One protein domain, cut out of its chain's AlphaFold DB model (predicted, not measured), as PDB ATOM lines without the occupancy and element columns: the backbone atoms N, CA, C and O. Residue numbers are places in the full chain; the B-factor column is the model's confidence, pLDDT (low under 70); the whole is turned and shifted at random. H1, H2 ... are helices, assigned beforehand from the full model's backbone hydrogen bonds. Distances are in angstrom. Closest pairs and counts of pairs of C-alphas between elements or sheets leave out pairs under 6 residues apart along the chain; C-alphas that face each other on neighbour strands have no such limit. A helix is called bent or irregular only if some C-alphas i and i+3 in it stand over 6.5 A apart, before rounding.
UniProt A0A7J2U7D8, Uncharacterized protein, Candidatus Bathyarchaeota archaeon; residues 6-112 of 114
ATOM      1  N   GLY A   6     144.810 205.350 259.899       57.28
ATOM      2  CA  GLY A   6     146.095 205.828 260.409       57.28
ATOM      3  C   GLY A   6     146.165 205.883 261.941       57.28
ATOM      4  O   GLY A   6     145.269 205.424 262.652       57.28
ATOM      5  N   VAL A   7     147.268 206.442 262.442       58.59
ATOM      6  CA  VAL A   7     147.668 206.410 263.860       58.59
ATOM      7  C   VAL A   7     146.590 206.998 264.785       58.59
ATOM      8  O   VAL A   7     146.188 206.344 265.746       58.59
ATOM      9  N   GLY A   8     146.052 208.177 264.456       53.94
ATOM     10  CA  GLY A   8     145.038 208.854 265.277       53.94
ATOM     11  C   GLY A   8     143.663 208.177 265.249       53.94
ATOM     12  O   GLY A   8     143.066 207.924 266.295       53.94
ATOM     13  N   GLY A   9     143.163 207.799 264.068       58.59
ATOM     14  CA  GLY A   9     141.860 207.135 263.958       58.59
ATOM     15  C   GLY A   9     141.845 205.734 264.579       58.59
ATOM     16  O   GLY A   9     140.820 205.291 265.090       58.59
ATOM     17  N   GLY A  10     142.992 205.053 264.590       60.09
ATOM     18  CA  GLY A  10     143.187 203.793 265.296       60.09
ATOM     19  C   GLY A  10     143.108 203.895 266.803       60.09
ATOM     20  O   GLY A  10     142.352 203.153 267.426       60.09
ATOM     21  N   ALA A  11     143.868 204.837 267.352       59.50
ATOM     22  CA  ALA A  11     143.896 205.134 268.774       59.50
ATOM     23  C   ALA A  11     142.498 205.477 269.297       59.50
ATOM     24  O   ALA A  11     142.039 204.905 270.281       59.50
ATOM     25  N   THR A  12     141.786 206.343 268.571       57.28
ATOM     26  CA  THR A  12     140.458 206.814 268.979       57.28
ATOM     27  C   THR A  12     139.435 205.676 268.981       57.28
ATOM     28  O   THR A  12     138.686 205.519 269.938       57.28
ATOM     29  N   VAL A  13     139.431 204.822 267.951       67.19
ATOM     30  CA  VAL A  13     138.520 203.668 267.914       67.19
ATOM     31  C   VAL A  13     138.851 202.651 269.007       67.19
ATOM     32  O   VAL A  13     137.934 202.103 269.610       67.19
ATOM     33  N   CYS A  14     140.132 202.382 269.272       67.88
ATOM     34  CA  CYS A  14     140.531 201.461 270.337       67.88
ATOM     35  C   CYS A  14     140.131 201.989 271.724       67.88
ATOM     36  O   CYS A  14     139.589 201.228 272.521       67.88
ATOM     37  N   ALA A  15     140.317 203.286 271.982       60.56
ATOM     38  CA  ALA A  15     139.900 203.932 273.227       60.56
ATOM     39  C   ALA A  15     138.375 203.893 273.417       60.56
ATOM     40  O   ALA A  15     137.887 203.440 274.452       60.56
ATOM     41  N   ILE A  16     137.618 204.297 272.388       64.44
ATOM     42  CA  ILE A  16     136.147 204.299 272.417       64.44
ATOM     43  C   ILE A  16     135.601 202.870 272.525       64.44
ATOM     44  O   ILE A  16     134.691 202.612 273.308       64.44
ATOM     45  N   GLY A  17     136.167 201.917 271.781       66.19
ATOM     46  CA  GLY A  17     135.757 200.515 271.826       66.19
ATOM     47  C   GLY A  17     135.978 199.881 273.200       66.19
ATOM     48  O   GLY A  17     135.139 199.103 273.658       66.19
ATOM     49  N   HIS A  18     137.063 200.250 273.887       70.12
ATOM     50  CA  HIS A  18     137.301 199.810 275.257       70.12
ATOM     51  C   HIS A  18     136.286 200.419 276.232       70.12
ATOM     52  O   HIS A  18     135.699 199.681 277.017       70.12
ATOM     53  N   LEU A  19     135.998 201.722 276.120       63.88
ATOM     54  CA  LEU A  19     134.969 202.395 276.924       63.88
ATOM     55  C   LEU A  19     133.571 201.789 276.727       63.88
ATOM     56  O   LEU A  19     132.864 201.560 277.702       63.88
ATOM     57  N   LEU A  20     133.182 201.468 275.490       64.00
ATOM     58  CA  LEU A  20     131.892 200.832 275.193       64.00
ATOM     59  C   LEU A  20     131.804 199.402 275.740       64.00
ATOM     60  O   LEU A  20     130.765 198.998 276.263       64.00
ATOM     61  N   SER A  21     132.893 198.636 275.647       65.12
ATOM     62  CA  SER A  21     132.950 197.273 276.194       65.12
ATOM     63  C   SER A  21     132.886 197.288 277.724       65.12
ATOM     64  O   SER A  21     132.144 196.510 278.318       65.12
ATOM     65  N   ALA A  22     133.597 198.227 278.349       60.56
ATOM     66  CA  ALA A  22     133.553 198.501 279.781       60.56
ATOM     67  C   ALA A  22     132.161 198.938 280.270       60.56
ATOM     68  O   ALA A  22     131.692 198.465 281.306       60.56
ATOM     69  N   PHE A  23     131.478 199.792 279.499       59.59
ATOM     70  CA  PHE A  23     130.111 200.222 279.786       59.59
ATOM     71  C   PHE A  23     129.141 199.038 279.791       59.59
ATOM     72  O   PHE A  23     128.344 198.886 280.712       59.59
ATOM     73  N   ARG A  24     129.262 198.143 278.804       63.62
ATOM     74  CA  ARG A  24     128.418 196.946 278.700       63.62
ATOM     75  C   ARG A  24     128.710 195.904 279.784       63.62
ATOM     76  O   ARG A  24     127.803 195.183 280.181       63.62
ATOM     77  N   ALA A  25     129.950 195.834 280.265       61.16
ATOM     78  CA  ALA A  25     130.364 194.947 281.351       61.16
ATOM     79  C   ALA A  25     130.005 195.476 282.758       61.16
ATOM     80  O   ALA A  25     130.326 194.822 283.746       61.16
ATOM     81  N   GLY A  26     129.339 196.634 282.865       54.44
ATOM     82  CA  GLY A  26     128.816 197.147 284.134       54.44
ATOM     83  C   GLY A  26     129.820 197.919 284.996       54.44
ATOM     84  O   GLY A  26     129.553 198.131 286.172       54.44
ATOM     85  N   PHE A  27     130.952 198.368 284.436       53.91
ATOM     86  CA  PHE A  27     131.938 199.210 285.137       53.91
ATOM     87  C   PHE A  27     132.453 198.663 286.495       53.91
ATOM     88  O   PHE A  27     132.495 199.399 287.481       53.91
ATOM     89  N   PRO A  28     132.971 197.424 286.580       53.59
ATOM     90  CA  PRO A  28     133.553 196.912 287.829       53.59
ATOM     91  C   PRO A  28     134.797 197.695 288.318       53.59
ATOM     92  O   PRO A  28     135.251 197.494 289.438       53.59
ATOM     93  N   LEU A  29     135.368 198.587 287.494       52.91
ATOM     94  CA  LEU A  29     136.643 199.290 287.723       52.91
ATOM     95  C   LEU A  29     136.535 200.830 287.828       52.91
ATOM     96  O   LEU A  29     137.540 201.492 288.093       52.91
ATOM     97  N   GLY A  30     135.353 201.426 287.620       66.25
ATOM     98  CA  GLY A  30     135.147 202.881 287.736       66.25
ATOM     99  C   GLY A  30     136.139 203.734 286.918       66.25
ATOM    100  O   GLY A  30     136.305 203.539 285.712       66.25
ATOM    101  N   HIS A  31     136.824 204.676 287.580       65.81
ATOM    102  CA  HIS A  31     137.762 205.641 286.979       65.81
ATOM    103  C   HIS A  31     139.002 205.006 286.323       65.81
ATOM    104  O   HIS A  31     139.608 205.624 285.445       65.81
ATOM    105  N   LEU A  32     139.373 203.769 286.681       66.38
ATOM    106  CA  LEU A  32     140.509 203.079 286.055       66.38
ATOM    107  C   LEU A  32     140.287 202.831 284.562       66.38
ATOM    108  O   LEU A  32     141.247 202.784 283.797       66.38
ATOM    109  N   HIS A  33     139.037 202.727 284.115       66.94
ATOM    110  CA  HIS A  33     138.741 202.561 282.696       66.94
ATOM    111  C   HIS A  33     139.142 203.771 281.849       66.94
ATOM    112  O   HIS A  33     139.459 203.585 280.678       66.94
ATOM    113  N   LEU A  34     139.233 204.976 282.424       67.25
ATOM    114  CA  LEU A  34     139.801 206.129 281.720       67.25
ATOM    115  C   LEU A  34     141.301 205.933 281.472       67.25
ATOM    116  O   LEU A  34     141.753 206.076 280.336       67.25
ATOM    117  N   ALA A  35     142.052 205.506 282.490       69.31
ATOM    118  CA  ALA A  35     143.479 205.213 282.354       69.31
ATOM    119  C   ALA A  35     143.737 204.068 281.355       69.31
ATOM    120  O   ALA A  35     144.602 204.178 280.486       69.31
ATOM    121  N   VAL A  36     142.931 203.001 281.406       71.81
ATOM    122  CA  VAL A  36     143.044 201.874 280.467       71.81
ATOM    123  C   VAL A  36     142.587 202.263 279.058       71.81
ATOM    124  O   VAL A  36     143.184 201.812 278.085       71.81
ATOM    125  N   SER A  37     141.598 203.149 278.902       69.62
ATOM    126  CA  SER A  37     141.213 203.668 277.581       69.62
ATOM    127  C   SER A  37     142.344 204.466 276.924       69.62
ATOM    128  O   SER A  37     142.542 204.371 275.713       69.62
ATOM    129  N   LEU A  38     143.139 205.180 277.725       73.62
ATOM    130  CA  LEU A  38     144.313 205.925 277.275       73.62
ATOM    131  C   LEU A  38     145.451 204.965 276.894       73.62
ATOM    132  O   LEU A  38     146.077 205.127 275.846       73.62
ATOM    133  N   LEU A  39     145.637 203.890 277.665       77.62
ATOM    134  CA  LEU A  39     146.536 202.795 277.296       77.62
ATOM    135  C   LEU A  39     146.089 202.102 276.000       77.62
ATOM    136  O   LEU A  39     146.914 201.847 275.130       77.62
ATOM    137  N   MET A  40     144.789 201.873 275.810       74.19
ATOM    138  CA  MET A  40     144.221 201.319 274.574       74.19
ATOM    139  C   MET A  40     144.375 202.259 273.378       74.19
ATOM    140  O   MET A  40     144.602 201.797 272.257       74.19
ATOM    141  N   ALA A  41     144.314 203.575 273.599       71.69
ATOM    142  CA  ALA A  41     144.690 204.554 272.587       71.69
ATOM    143  C   ALA A  41     146.162 204.361 272.185       71.69
ATOM    144  O   ALA A  41     146.465 204.249 270.995       71.69
ATOM    145  N   GLY A  42     147.054 204.225 273.172       76.06
ATOM    146  CA  GLY A  42     148.476 203.926 272.980       76.06
ATOM    147  C   GLY A  42     148.731 202.604 272.248       76.06
ATOM    148  O   GLY A  42     149.531 202.568 271.316       76.06
ATOM    149  N   VAL A  43     147.992 201.543 272.583       76.56
ATOM    150  CA  VAL A  43     147.998 200.260 271.859       76.56
ATOM    151  C   VAL A  43     147.641 200.502 270.396       76.56
ATOM    152  O   VAL A  43     148.377 200.073 269.508       76.56
ATOM    153  N   GLY A  44     146.563 201.240 270.115       69.69
ATOM    154  CA  GLY A  44     146.153 201.588 268.754       69.69
ATOM    155  C   GLY A  44     147.230 202.352 267.974       69.69
ATOM    156  O   GLY A  44     147.490 202.020 266.814       69.69
ATOM    157  N   VAL A  45     147.896 203.320 268.617       76.31
ATOM    158  CA  VAL A  45     149.034 204.066 268.050       76.31
ATOM    159  C   VAL A  45     150.196 203.130 267.735       76.31
ATOM    160  O   VAL A  45     150.659 203.105 266.594       76.31
ATOM    161  N   LEU A  46     150.647 202.338 268.713       76.56
ATOM    162  CA  LEU A  46     151.799 201.454 268.549       76.56
ATOM    163  C   LEU A  46     151.540 200.439 267.436       76.56
ATOM    164  O   LEU A  46     152.360 200.287 266.535       76.56
ATOM    165  N   THR A  47     150.364 199.812 267.445       72.06
ATOM    166  CA  THR A  47     149.954 198.838 266.426       72.06
ATOM    167  C   THR A  47     149.981 199.469 265.027       72.06
ATOM    168  O   THR A  47     150.444 198.839 264.078       72.06
ATOM    169  N   ALA A  48     149.530 200.723 264.875       70.81
ATOM    170  CA  ALA A  48     149.554 201.438 263.596       70.81
ATOM    171  C   ALA A  48     150.975 201.798 263.135       70.81
ATOM    172  O   ALA A  48     151.297 201.622 261.956       70.81
ATOM    173  N   VAL A  49     151.819 202.292 264.045       76.25
ATOM    174  CA  VAL A  49     153.212 202.666 263.752       76.25
ATOM    175  C   VAL A  49     154.030 201.431 263.372       76.25
ATOM    176  O   VAL A  49     154.691 201.430 262.330       76.25
ATOM    177  N   LEU A  50     153.939 200.358 264.161       75.62
ATOM    178  CA  LEU A  50     154.636 199.101 263.887       75.62
ATOM    179  C   LEU A  50     154.119 198.442 262.611       75.62
ATOM    180  O   LEU A  50     154.927 197.970 261.817       75.62
ATOM    181  N   ASN A  51     152.808 198.477 262.351       74.31
ATOM    182  CA  ASN A  51     152.272 197.964 261.093       74.31
ATOM    183  C   ASN A  51     152.828 198.710 259.871       74.31
ATOM    184  O   ASN A  51     153.126 198.077 258.862       74.31
ATOM    185  N   ARG A  52     152.994 200.040 259.949       71.56
ATOM    186  CA  ARG A  52     153.571 200.822 258.843       71.56
ATOM    187  C   ARG A  52     155.052 200.532 258.609       71.56
ATOM    188  O   ARG A  52     155.468 200.540 257.458       71.56
ATOM    189  N   ARG A  53     155.840 200.300 259.667       72.50
ATOM    190  CA  ARG A  53     157.290 200.055 259.544       72.50
ATOM    191  C   ARG A  53     157.665 198.597 259.278       72.50
ATOM    192  O   ARG A  53     158.594 198.356 258.522       72.50
ATOM    193  N   PHE A  54     156.979 197.645 259.906       75.62
ATOM    194  CA  PHE A  54     157.393 196.236 259.960       75.62
ATOM    195  C   PHE A  54     156.300 195.256 259.509       75.62
ATOM    196  O   PHE A  54     156.513 194.045 259.498       75.62
ATOM    197  N   GLY A  55     155.125 195.760 259.126       73.44
ATOM    198  CA  GLY A  55     154.001 194.947 258.674       73.44
ATOM    199  C   GLY A  55     153.079 194.463 259.796       73.44
ATOM    200  O   GLY A  55     153.317 194.638 260.993       73.44
ATOM    201  N   ILE A  56     151.971 193.848 259.381       68.75
ATOM    202  CA  ILE A  56     150.808 193.596 260.242       68.75
ATOM    203  C   ILE A  56     151.078 192.650 261.404       68.75
ATOM    204  O   ILE A  56     150.531 192.852 262.482       68.75
ATOM    205  N   ILE A  57     151.940 191.651 261.210       73.50
ATOM    206  CA  ILE A  57     152.239 190.647 262.236       73.50
ATOM    207  C   ILE A  57     152.933 191.315 263.428       73.50
ATOM    208  O   ILE A  57     152.498 191.149 264.564       73.50
ATOM    209  N   ILE A  58     153.946 192.146 263.160       77.06
ATOM    210  CA  ILE A  58     154.680 192.887 264.193       77.06
ATOM    211  C   ILE A  58     153.790 193.944 264.854       77.06
ATOM    212  O   ILE A  58     153.833 194.106 266.072       77.06
ATOM    213  N   GLY A  59     152.931 194.619 264.081       73.88
ATOM    214  CA  GLY A  59     151.938 195.546 264.627       73.88
ATOM    215  C   GLY A  59     151.014 194.876 265.641       73.88
ATOM    216  O   GLY A  59     150.880 195.360 266.763       73.88
ATOM    217  N   LEU A  60     150.418 193.740 265.268       73.81
ATOM    218  CA  LEU A  60     149.520 192.979 266.137       73.81
ATOM    219  C   LEU A  60     150.241 192.441 267.379       73.81
ATOM    220  O   LEU A  60     149.719 192.591 268.480       73.81
ATOM    221  N   ALA A  61     151.444 191.884 267.223       76.81
ATOM    222  CA  ALA A  61     152.245 191.398 268.345       76.81
ATOM    223  C   ALA A  61     152.582 192.522 269.341       76.81
ATOM    224  O   ALA A  61     152.407 192.351 270.546       76.81
ATOM    225  N   GLY A  62     152.979 193.700 268.845       78.12
ATOM    226  CA  GLY A  62     153.241 194.871 269.684       78.12
ATOM    227  C   GLY A  62     151.997 195.358 270.431       78.12
ATOM    228  O   GLY A  62     152.081 195.706 271.607       78.12
ATOM    229  N   GLY A  63     150.830 195.327 269.781       75.94
ATOM    230  CA  GLY A  63     149.561 195.670 270.422       75.94
ATOM    231  C   GLY A  63     149.157 194.687 271.526       75.94
ATOM    232  O   GLY A  63     148.730 195.112 272.598       75.94
ATOM    233  N   VAL A  64     149.349 193.382 271.300       78.50
ATOM    234  CA  VAL A  64     149.116 192.336 272.312       78.50
ATOM    235  C   VAL A  64     150.064 192.498 273.497       78.50
ATOM    236  O   VAL A  64     149.617 192.439 274.642       78.50
ATOM    237  N   ALA A  65     151.347 192.759 273.243       80.56
ATOM    238  CA  ALA A  65     152.337 192.970 274.293       80.56
ATOM    239  C   ALA A  65     151.987 194.186 275.165       80.56
ATOM    240  O   ALA A  65     151.890 194.050 276.384       80.56
ATOM    241  N   LEU A  66     151.712 195.346 274.556       79.56
ATOM    242  CA  LEU A  66     151.314 196.549 275.298       79.56
ATOM    243  C   LEU A  66     150.030 196.335 276.102       79.56
ATOM    244  O   LEU A  66     149.945 196.783 277.242       79.56
ATOM    245  N   ASN A  67     149.038 195.653 275.526       80.12
ATOM    246  CA  ASN A  67     147.789 195.380 276.226       80.12
ATOM    247  C   ASN A  67     147.997 194.446 277.431       80.12
ATOM    248  O   ASN A  67     147.427 194.663 278.495       80.12
ATOM    249  N   THR A  68     148.859 193.438 277.283       74.19
ATOM    250  CA  THR A  68     149.189 192.500 278.363       74.19
ATOM    251  C   THR A  68     149.956 193.207 279.487       74.19
ATOM    252  O   THR A  68     149.611 193.055 280.656       74.19
ATOM    253  N   ILE A  69     150.930 194.060 279.142       78.25
ATOM    254  CA  ILE A  69     151.666 194.899 280.106       78.25
ATOM    255  C   ILE A  69     150.726 195.903 280.789       78.25
ATOM    256  O   ILE A  69     150.871 196.181 281.977       78.25
ATOM    257  N   GLY A  70     149.718 196.404 280.073       73.56
ATOM    258  CA  GLY A  70     148.699 197.300 280.616       73.56
ATOM    259  C   GLY A  70     147.915 196.727 281.798       73.56
ATOM    260  O   GLY A  70     147.402 197.500 282.604       73.56
ATOM    261  N   GLY A  71     147.896 195.399 281.972       71.75
ATOM    262  CA  GLY A  71     147.348 194.741 283.162       71.75
ATOM    263  C   GLY A  71     148.024 195.171 284.471       71.75
ATOM    264  O   GLY A  71     147.383 195.158 285.521       71.75
ATOM    265  N   VAL A  72     149.275 195.649 284.420       76.19
ATOM    266  CA  VAL A  72     149.992 196.195 285.585       76.19
ATOM    267  C   VAL A  72     149.298 197.440 286.149       76.19
ATOM    268  O   VAL A  72     149.339 197.667 287.353       76.19
ATOM    269  N   LEU A  73     148.568 198.209 285.331       73.81
ATOM    270  CA  LEU A  73     147.797 199.361 285.819       73.81
ATOM    271  C   LEU A  73     146.641 198.969 286.753       73.81
ATOM    272  O   LEU A  73     146.143 199.821 287.482       73.81
ATOM    273  N   ALA A  74     146.221 197.700 286.759       69.88
ATOM    274  CA  ALA A  74     145.221 197.192 287.697       69.88
ATOM    275  C   ALA A  74     145.826 196.756 289.049       69.88
ATOM    276  O   ALA A  74     145.084 196.566 290.013       69.88
ATOM    277  N   VAL A  75     147.159 196.640 289.155       76.56
ATOM    278  CA  VAL A  75     147.869 196.215 290.381       76.56
ATOM    279  C   VAL A  75     147.602 197.119 291.586       76.56
ATOM    280  O   VAL A  75     147.378 196.570 292.662       76.56
ATOM    281  N   PRO A  76     147.563 198.462 291.472       72.25
ATOM    282  CA  PRO A  76     147.276 199.321 292.622       72.25
ATOM    283  C   PRO A  76     145.895 199.084 293.247       72.25
ATOM    284  O   PRO A  76     145.682 199.465 294.391       72.25
ATOM    285  N   VAL A  77     144.961 198.467 292.512       73.56
ATOM    286  CA  VAL A  77     143.583 198.230 292.973       73.56
ATOM    287  C   VAL A  77     143.338 196.774 293.361       73.56
ATOM    288  O   VAL A  77     142.671 196.525 294.358       73.56
ATOM    289  N   TYR A  78     143.894 195.812 292.620       71.69
ATOM    290  CA  TYR A  78     143.674 194.377 292.860       71.69
ATOM    291  C   TYR A  78     144.864 193.661 293.520       71.69
ATOM    292  O   TYR A  78     144.768 192.485 293.871       71.69
ATOM    293  N   GLY A  79     145.991 194.352 293.702       78.06
ATOM    294  CA  GLY A  79     147.226 193.798 294.253       78.06
ATOM    295  C   GLY A  79     148.022 192.945 293.258       78.06
ATOM    296  O   GLY A  79     147.550 192.549 292.193       78.06
ATOM    297  N   TRP A  80     149.271 192.631 293.617       78.44
ATOM    298  CA  TRP A  80     150.194 191.864 292.764       78.44
ATOM    299  C   TRP A  80     149.726 190.428 292.477       78.44
ATOM    300  O   TRP A  80     150.049 189.882 291.423       78.44
ATOM    301  N   GLY A  81     148.918 189.830 293.362       79.19
ATOM    302  CA  GLY A  81     148.354 188.484 293.180       79.19
ATOM    303  C   GLY A  81     147.323 188.376 292.049       79.19
ATOM    304  O   GLY A  81     147.045 187.281 291.571       79.19
ATOM    305  N   PHE A  82     146.792 189.505 291.574       76.19
ATOM    306  CA  PHE A  82     145.833 189.546 290.472       76.19
ATOM    307  C   PHE A  82     146.484 189.322 289.103       76.19
ATOM    308  O   PHE A  82     145.879 188.714 288.220       76.19
ATOM    309  N   LEU A  83     147.737 189.761 288.928       75.50
ATOM    310  CA  LEU A  83     148.471 189.662 287.665       75.50
ATOM    311  C   LEU A  83     148.551 188.240 287.093       75.50
ATOM    312  O   LEU A  83     148.156 188.074 285.939       75.50
ATOM    313  N   PRO A  84     149.019 187.210 287.823       79.31
ATOM    314  CA  PRO A  84     149.125 185.864 287.259       79.31
ATOM    315  C   PRO A  84     147.760 185.261 286.901       79.31
ATOM    316  O   PRO A  84     147.685 184.438 285.993       79.31
ATOM    317  N   VAL A  85     146.681 185.699 287.559       79.81
ATOM    318  CA  VAL A  85     145.317 185.236 287.278       79.81
ATOM    319  C   VAL A  85     144.766 185.901 286.019       79.81
ATOM    320  O   VAL A  85     144.214 185.214 285.172       79.81
ATOM    321  N   ILE A  86     144.934 187.217 285.863       74.38
ATOM    322  CA  ILE A  86     144.311 187.988 284.774       74.38
ATOM    323  C   ILE A  86     145.145 187.996 283.482       74.38
ATOM    324  O   ILE A  86     144.584 188.034 282.388       74.38
ATOM    325  N   THR A  87     146.477 187.923 283.583       77.44
ATOM    326  CA  THR A  87     147.416 187.935 282.443       77.44
ATOM    327  C   THR A  87     147.097 186.895 281.362       77.44
ATOM    328  O   THR A  87     147.038 187.286 280.194       77.44
ATOM    329  N   PRO A  88     146.848 185.604 281.671       77.75
ATOM    330  CA  PRO A  88     146.524 184.625 280.632       77.75
ATOM    331  C   PRO A  88     145.202 184.947 279.924       77.75
ATOM    332  O   PRO A  88     145.120 184.828 278.701       77.75
ATOM    333  N   PHE A  89     144.190 185.441 280.646       77.31
ATOM    334  CA  PHE A  89     142.926 185.867 280.035       77.31
ATOM    335  C   PHE A  89     143.103 187.110 279.159       77.31
ATOM    336  O   PHE A  89     142.583 187.143 278.046       77.31
ATOM    337  N   LEU A  90     143.869 188.107 279.617       73.25
ATOM    338  CA  LEU A  90     144.217 189.296 278.833       73.25
ATOM    339  C   LEU A  90     144.961 188.915 277.557       73.25
ATOM    340  O   LEU A  90     144.632 189.425 276.490       73.25
ATOM    341  N   PHE A  91     145.915 187.990 277.646       74.56
ATOM    342  CA  PHE A  91     146.677 187.522 276.497       74.56
ATOM    343  C   PHE A  91     145.780 186.827 275.467       74.56
ATOM    344  O   PHE A  91     145.809 187.178 274.284       74.56
ATOM    345  N   VAL A  92     144.925 185.896 275.904       76.69
ATOM    346  CA  VAL A  92     143.969 185.203 275.025       76.69
ATOM    347  C   VAL A  92     142.987 186.194 274.401       76.69
ATOM    348  O   VAL A  92     142.841 186.224 273.177       76.69
ATOM    349  N   ALA A  93     142.371 187.062 275.206       72.69
ATOM    350  CA  ALA A  93     141.437 188.076 274.726       72.69
ATOM    351  C   ALA A  93     142.100 189.012 273.705       72.69
ATOM    352  O   ALA A  93     141.537 189.285 272.646       72.69
ATOM    353  N   SER A  94     143.327 189.458 273.979       69.44
ATOM    354  CA  SER A  94     144.075 190.334 273.081       69.44
ATOM    355  C   SER A  94     144.484 189.631 271.788       69.44
ATOM    356  O   SER A  94     144.491 190.264 270.734       69.44
ATOM    357  N   THR A  95     144.783 188.333 271.845       72.31
ATOM    358  CA  THR A  95     145.125 187.513 270.675       72.31
ATOM    359  C   THR A  95     143.917 187.336 269.763       72.31
ATOM    360  O   THR A  95     144.019 187.547 268.554       72.31
ATOM    361  N   VAL A  96     142.746 187.040 270.334       74.81
ATOM    362  CA  VAL A  96     141.478 186.988 269.589       74.81
ATOM    363  C   VAL A  96     141.178 188.347 268.956       74.81
ATOM    364  O   VAL A  96     140.858 188.425 267.770       74.81
ATOM    365  N   ASN A  97     141.358 189.435 269.708       73.31
ATOM    366  CA  ASN A  97     141.113 190.786 269.208       73.31
ATOM    367  C   ASN A  97     142.068 191.154 268.056       73.31
ATOM    368  O   ASN A  97     141.654 191.722 267.043       73.31
ATOM    369  N   ALA A  98     143.341 190.766 268.169       69.38
ATOM    370  CA  ALA A  98     144.340 190.925 267.121       69.38
ATOM    371  C   ALA A  98     144.008 190.102 265.864       69.38
ATOM    372  O   ALA A  98     144.111 190.615 264.748       69.38
ATOM    373  N   ALA A  99     143.558 188.855 266.032       70.94
ATOM    374  CA  ALA A  99     143.151 187.988 264.929       70.94
ATOM    375  C   ALA A  99     141.946 188.566 264.172       70.94
ATOM    376  O   ALA A  99     142.003 188.717 262.949       70.94
ATOM    377  N   ILE A 100     140.896 188.981 264.890       72.75
ATOM    378  CA  ILE A 100     139.711 189.622 264.302       72.75
ATOM    379  C   ILE A 100     140.106 190.914 263.577       72.75
ATOM    380  O   ILE A 100     139.718 191.125 262.426       72.75
ATOM    381  N   ALA A 101     140.936 191.760 264.197       67.50
ATOM    382  CA  ALA A 101     141.423 192.986 263.570       67.50
ATOM    383  C   ALA A 101     142.225 192.713 262.286       67.50
ATOM    384  O   ALA A 101     142.077 193.447 261.304       67.50
ATOM    385  N   GLY A 102     143.040 191.655 262.270       65.25
ATOM    386  CA  GLY A 102     143.791 191.210 261.099       65.25
ATOM    387  C   GLY A 102     142.892 190.695 259.970       65.25
ATOM    388  O   GLY A 102     143.108 191.055 258.810       65.25
ATOM    389  N   ILE A 103     141.861 189.909 260.298       72.06
ATOM    390  CA  ILE A 103     140.872 189.401 259.332       72.06
ATOM    391  C   ILE A 103     140.092 190.561 258.712       72.06
ATOM    392  O   ILE A 103     140.038 190.673 257.488       72.06
ATOM    393  N   ILE A 104     139.556 191.467 259.537       69.44
ATOM    394  CA  ILE A 104     138.807 192.642 259.066       69.44
ATOM    395  C   ILE A 104     139.697 193.531 258.197       69.44
ATOM    396  O   ILE A 104     139.256 194.000 257.152       69.44
ATOM    397  N   TYR A 105     140.962 193.741 258.573       65.75
ATOM    398  CA  TYR A 105     141.883 194.522 257.751       65.75
ATOM    399  C   TYR A 105     142.157 193.875 256.393       65.75
ATOM    400  O   TYR A 105     142.130 194.566 255.376       65.75
ATOM    401  N   LYS A 106     142.389 192.557 256.352       66.62
ATOM    402  CA  LYS A 106     142.543 191.835 255.082       66.62
ATOM    403  C   LYS A 106     141.270 191.926 254.238       66.62
ATOM    404  O   LYS A 106     141.380 192.163 253.038       66.62
ATOM    405  N   ALA A 107     140.092 191.791 254.849       69.38
ATOM    406  CA  ALA A 107     138.806 191.922 254.169       69.38
ATOM    407  C   ALA A 107     138.613 193.329 253.575       69.38
ATOM    408  O   ALA A 107     138.322 193.447 252.388       69.38
ATOM    409  N   PHE A 108     138.878 194.390 254.345       66.38
ATOM    410  CA  PHE A 108     138.803 195.780 253.875       66.38
ATOM    411  C   PHE A 108     139.825 196.096 252.779       66.38
ATOM    412  O   PHE A 108     139.486 196.727 251.782       66.38
ATOM    413  N   LYS A 109     141.068 195.613 252.915       64.75
ATOM    414  CA  LYS A 109     142.102 195.776 251.883       64.75
ATOM    415  C   LYS A 109     141.713 195.066 250.581       64.75
ATOM    416  O   LYS A 109     141.991 195.582 249.503       64.75
ATOM    417  N   LYS A 110     141.054 193.905 250.675       61.97
ATOM    418  CA  LYS A 110     140.546 193.152 249.519       61.97
ATOM    419  C   LYS A 110     139.334 193.833 248.868       61.97
ATOM    420  O   LYS A 110     139.182 193.728 247.658       61.97
ATOM    421  N   LEU A 111     138.520 194.559 249.642       61.25
ATOM    422  CA  LEU A 111     137.336 195.274 249.152       61.25
ATOM    423  C   LEU A 111     137.632 196.607 248.438       61.25
ATOM    424  O   LEU A 111     136.703 197.215 247.922       61.25
ATOM    425  N   LYS A 112     138.896 197.059 248.376       48.91
ATOM    426  CA  LYS A 112     139.324 198.238 247.594       48.91
ATOM    427  C   LYS A 112     138.491 199.509 247.860       48.91
ATOM    428  O   LYS A 112     138.249 200.291 246.947       48.91
TER     429      LYS A 112
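Overview. This is residues 6 to 112 of the 114 residues of an uncharacterized protein of Candidatus Bathyarchaeota archaeon (UniProt A0A7J2U7D8). Four helices stand side by side and run to and fro along one long axis, H1 beside H2, H2 beside H3 and H3 beside H4, in an open C whose two ends, H1 and H4, are apart. H4 is the longest of them by residues, and at one end residues 107 to 112, of which 107 to 110 belong to H4, stand free and stick out beyond the other helices. The printed part has 107 residues with four named helices, in the order H1, H2, H3, H4, and no named strand; the class is all helix, with 94 of the printed residues in the helices. The whole is compact, with a radius of gyration of the C-alphas of 14.2 A, and elongated, with spans of 46 by 24 by 19 A.

Arrangement. From the first printed residue, H1, residues 6 to 24, leads by a short link of seven residues into H2, residues 32 to 54. H1 and H2 form a helical hairpin. They touch, with 38 pairs of C-alphas within 8 A, and the closest C-alphas are those of Ala 11 and Ala 41, 3.9 A apart. They run opposite ways at a shallow tilt of 34 degrees, only just short of steep. A tight link of one residue, Gly 55, joins H2 to H3, residues 56 to 78. H2 and H3 touch and form the second helical hairpin, opposite ways at a shallow tilt of 20 degrees; their closest C-alphas are those of Thr 47 and Gly 59, 4.2 A apart. A tight link of three residues, 79 to 81, joins H3 to H4, residues 82 to 110. H3 and H4 touch and form the third helical hairpin, opposite ways at a shallow tilt of 31 degrees; their closest C-alphas are those of Val 64 and Ser 94, 5.5 A apart. The three touching pairs are at a shallow tilt, and the helix packing is mostly aligned, with the lines of touching helices at small angles. H1 is apart from H3 and from H4, and H2 is apart from H4. In H1 and H2 every O i to N i+4 pair is within hydrogen-bond range; in H3 12 of 19 such pairs are, and in H4 23 of 25.

Along the chain. H1 begins at C-alpha 6, at (146.095, 205.828, 260.409), and measures 26.9 A from first to last C-alpha. H2 begins at C-alpha 32, at (140.509, 203.079, 286.055), and measures 31.8 A. H3 measures 33.4 A; it is only just irregular, with C-alphas 73 and 76 at 6.8 A from each other, and its line is a rough one. H4 measures 41.5 A and ends at C-alpha 110, at (140.546, 193.152, 249.519). It has a kink of 27 degrees near residue 89. H4 too is only just irregular, with C-alphas 85 and 88 at 6.8 A from each other, and its line is a rough one.

Size, cuts and confidence. The two C-alphas farthest apart are those of Gly 79 and Lys 112, at 47.5 A, while the first and last printed C-alphas, those of Gly 6 and Lys 112, are 16.4 A apart. The printed part has no cut and no long link. In the full chain of 114 residues it runs from residue 6 to residue 112. The mean pLDDT of the printed part is 70.0, and 46 printed residues are under 70, among them residues 6 to 17, 19 to 35 and 104 to 112. The mean pLDDT is 62 for H1, 73 for H2, 75 for H3 and 72 for H4.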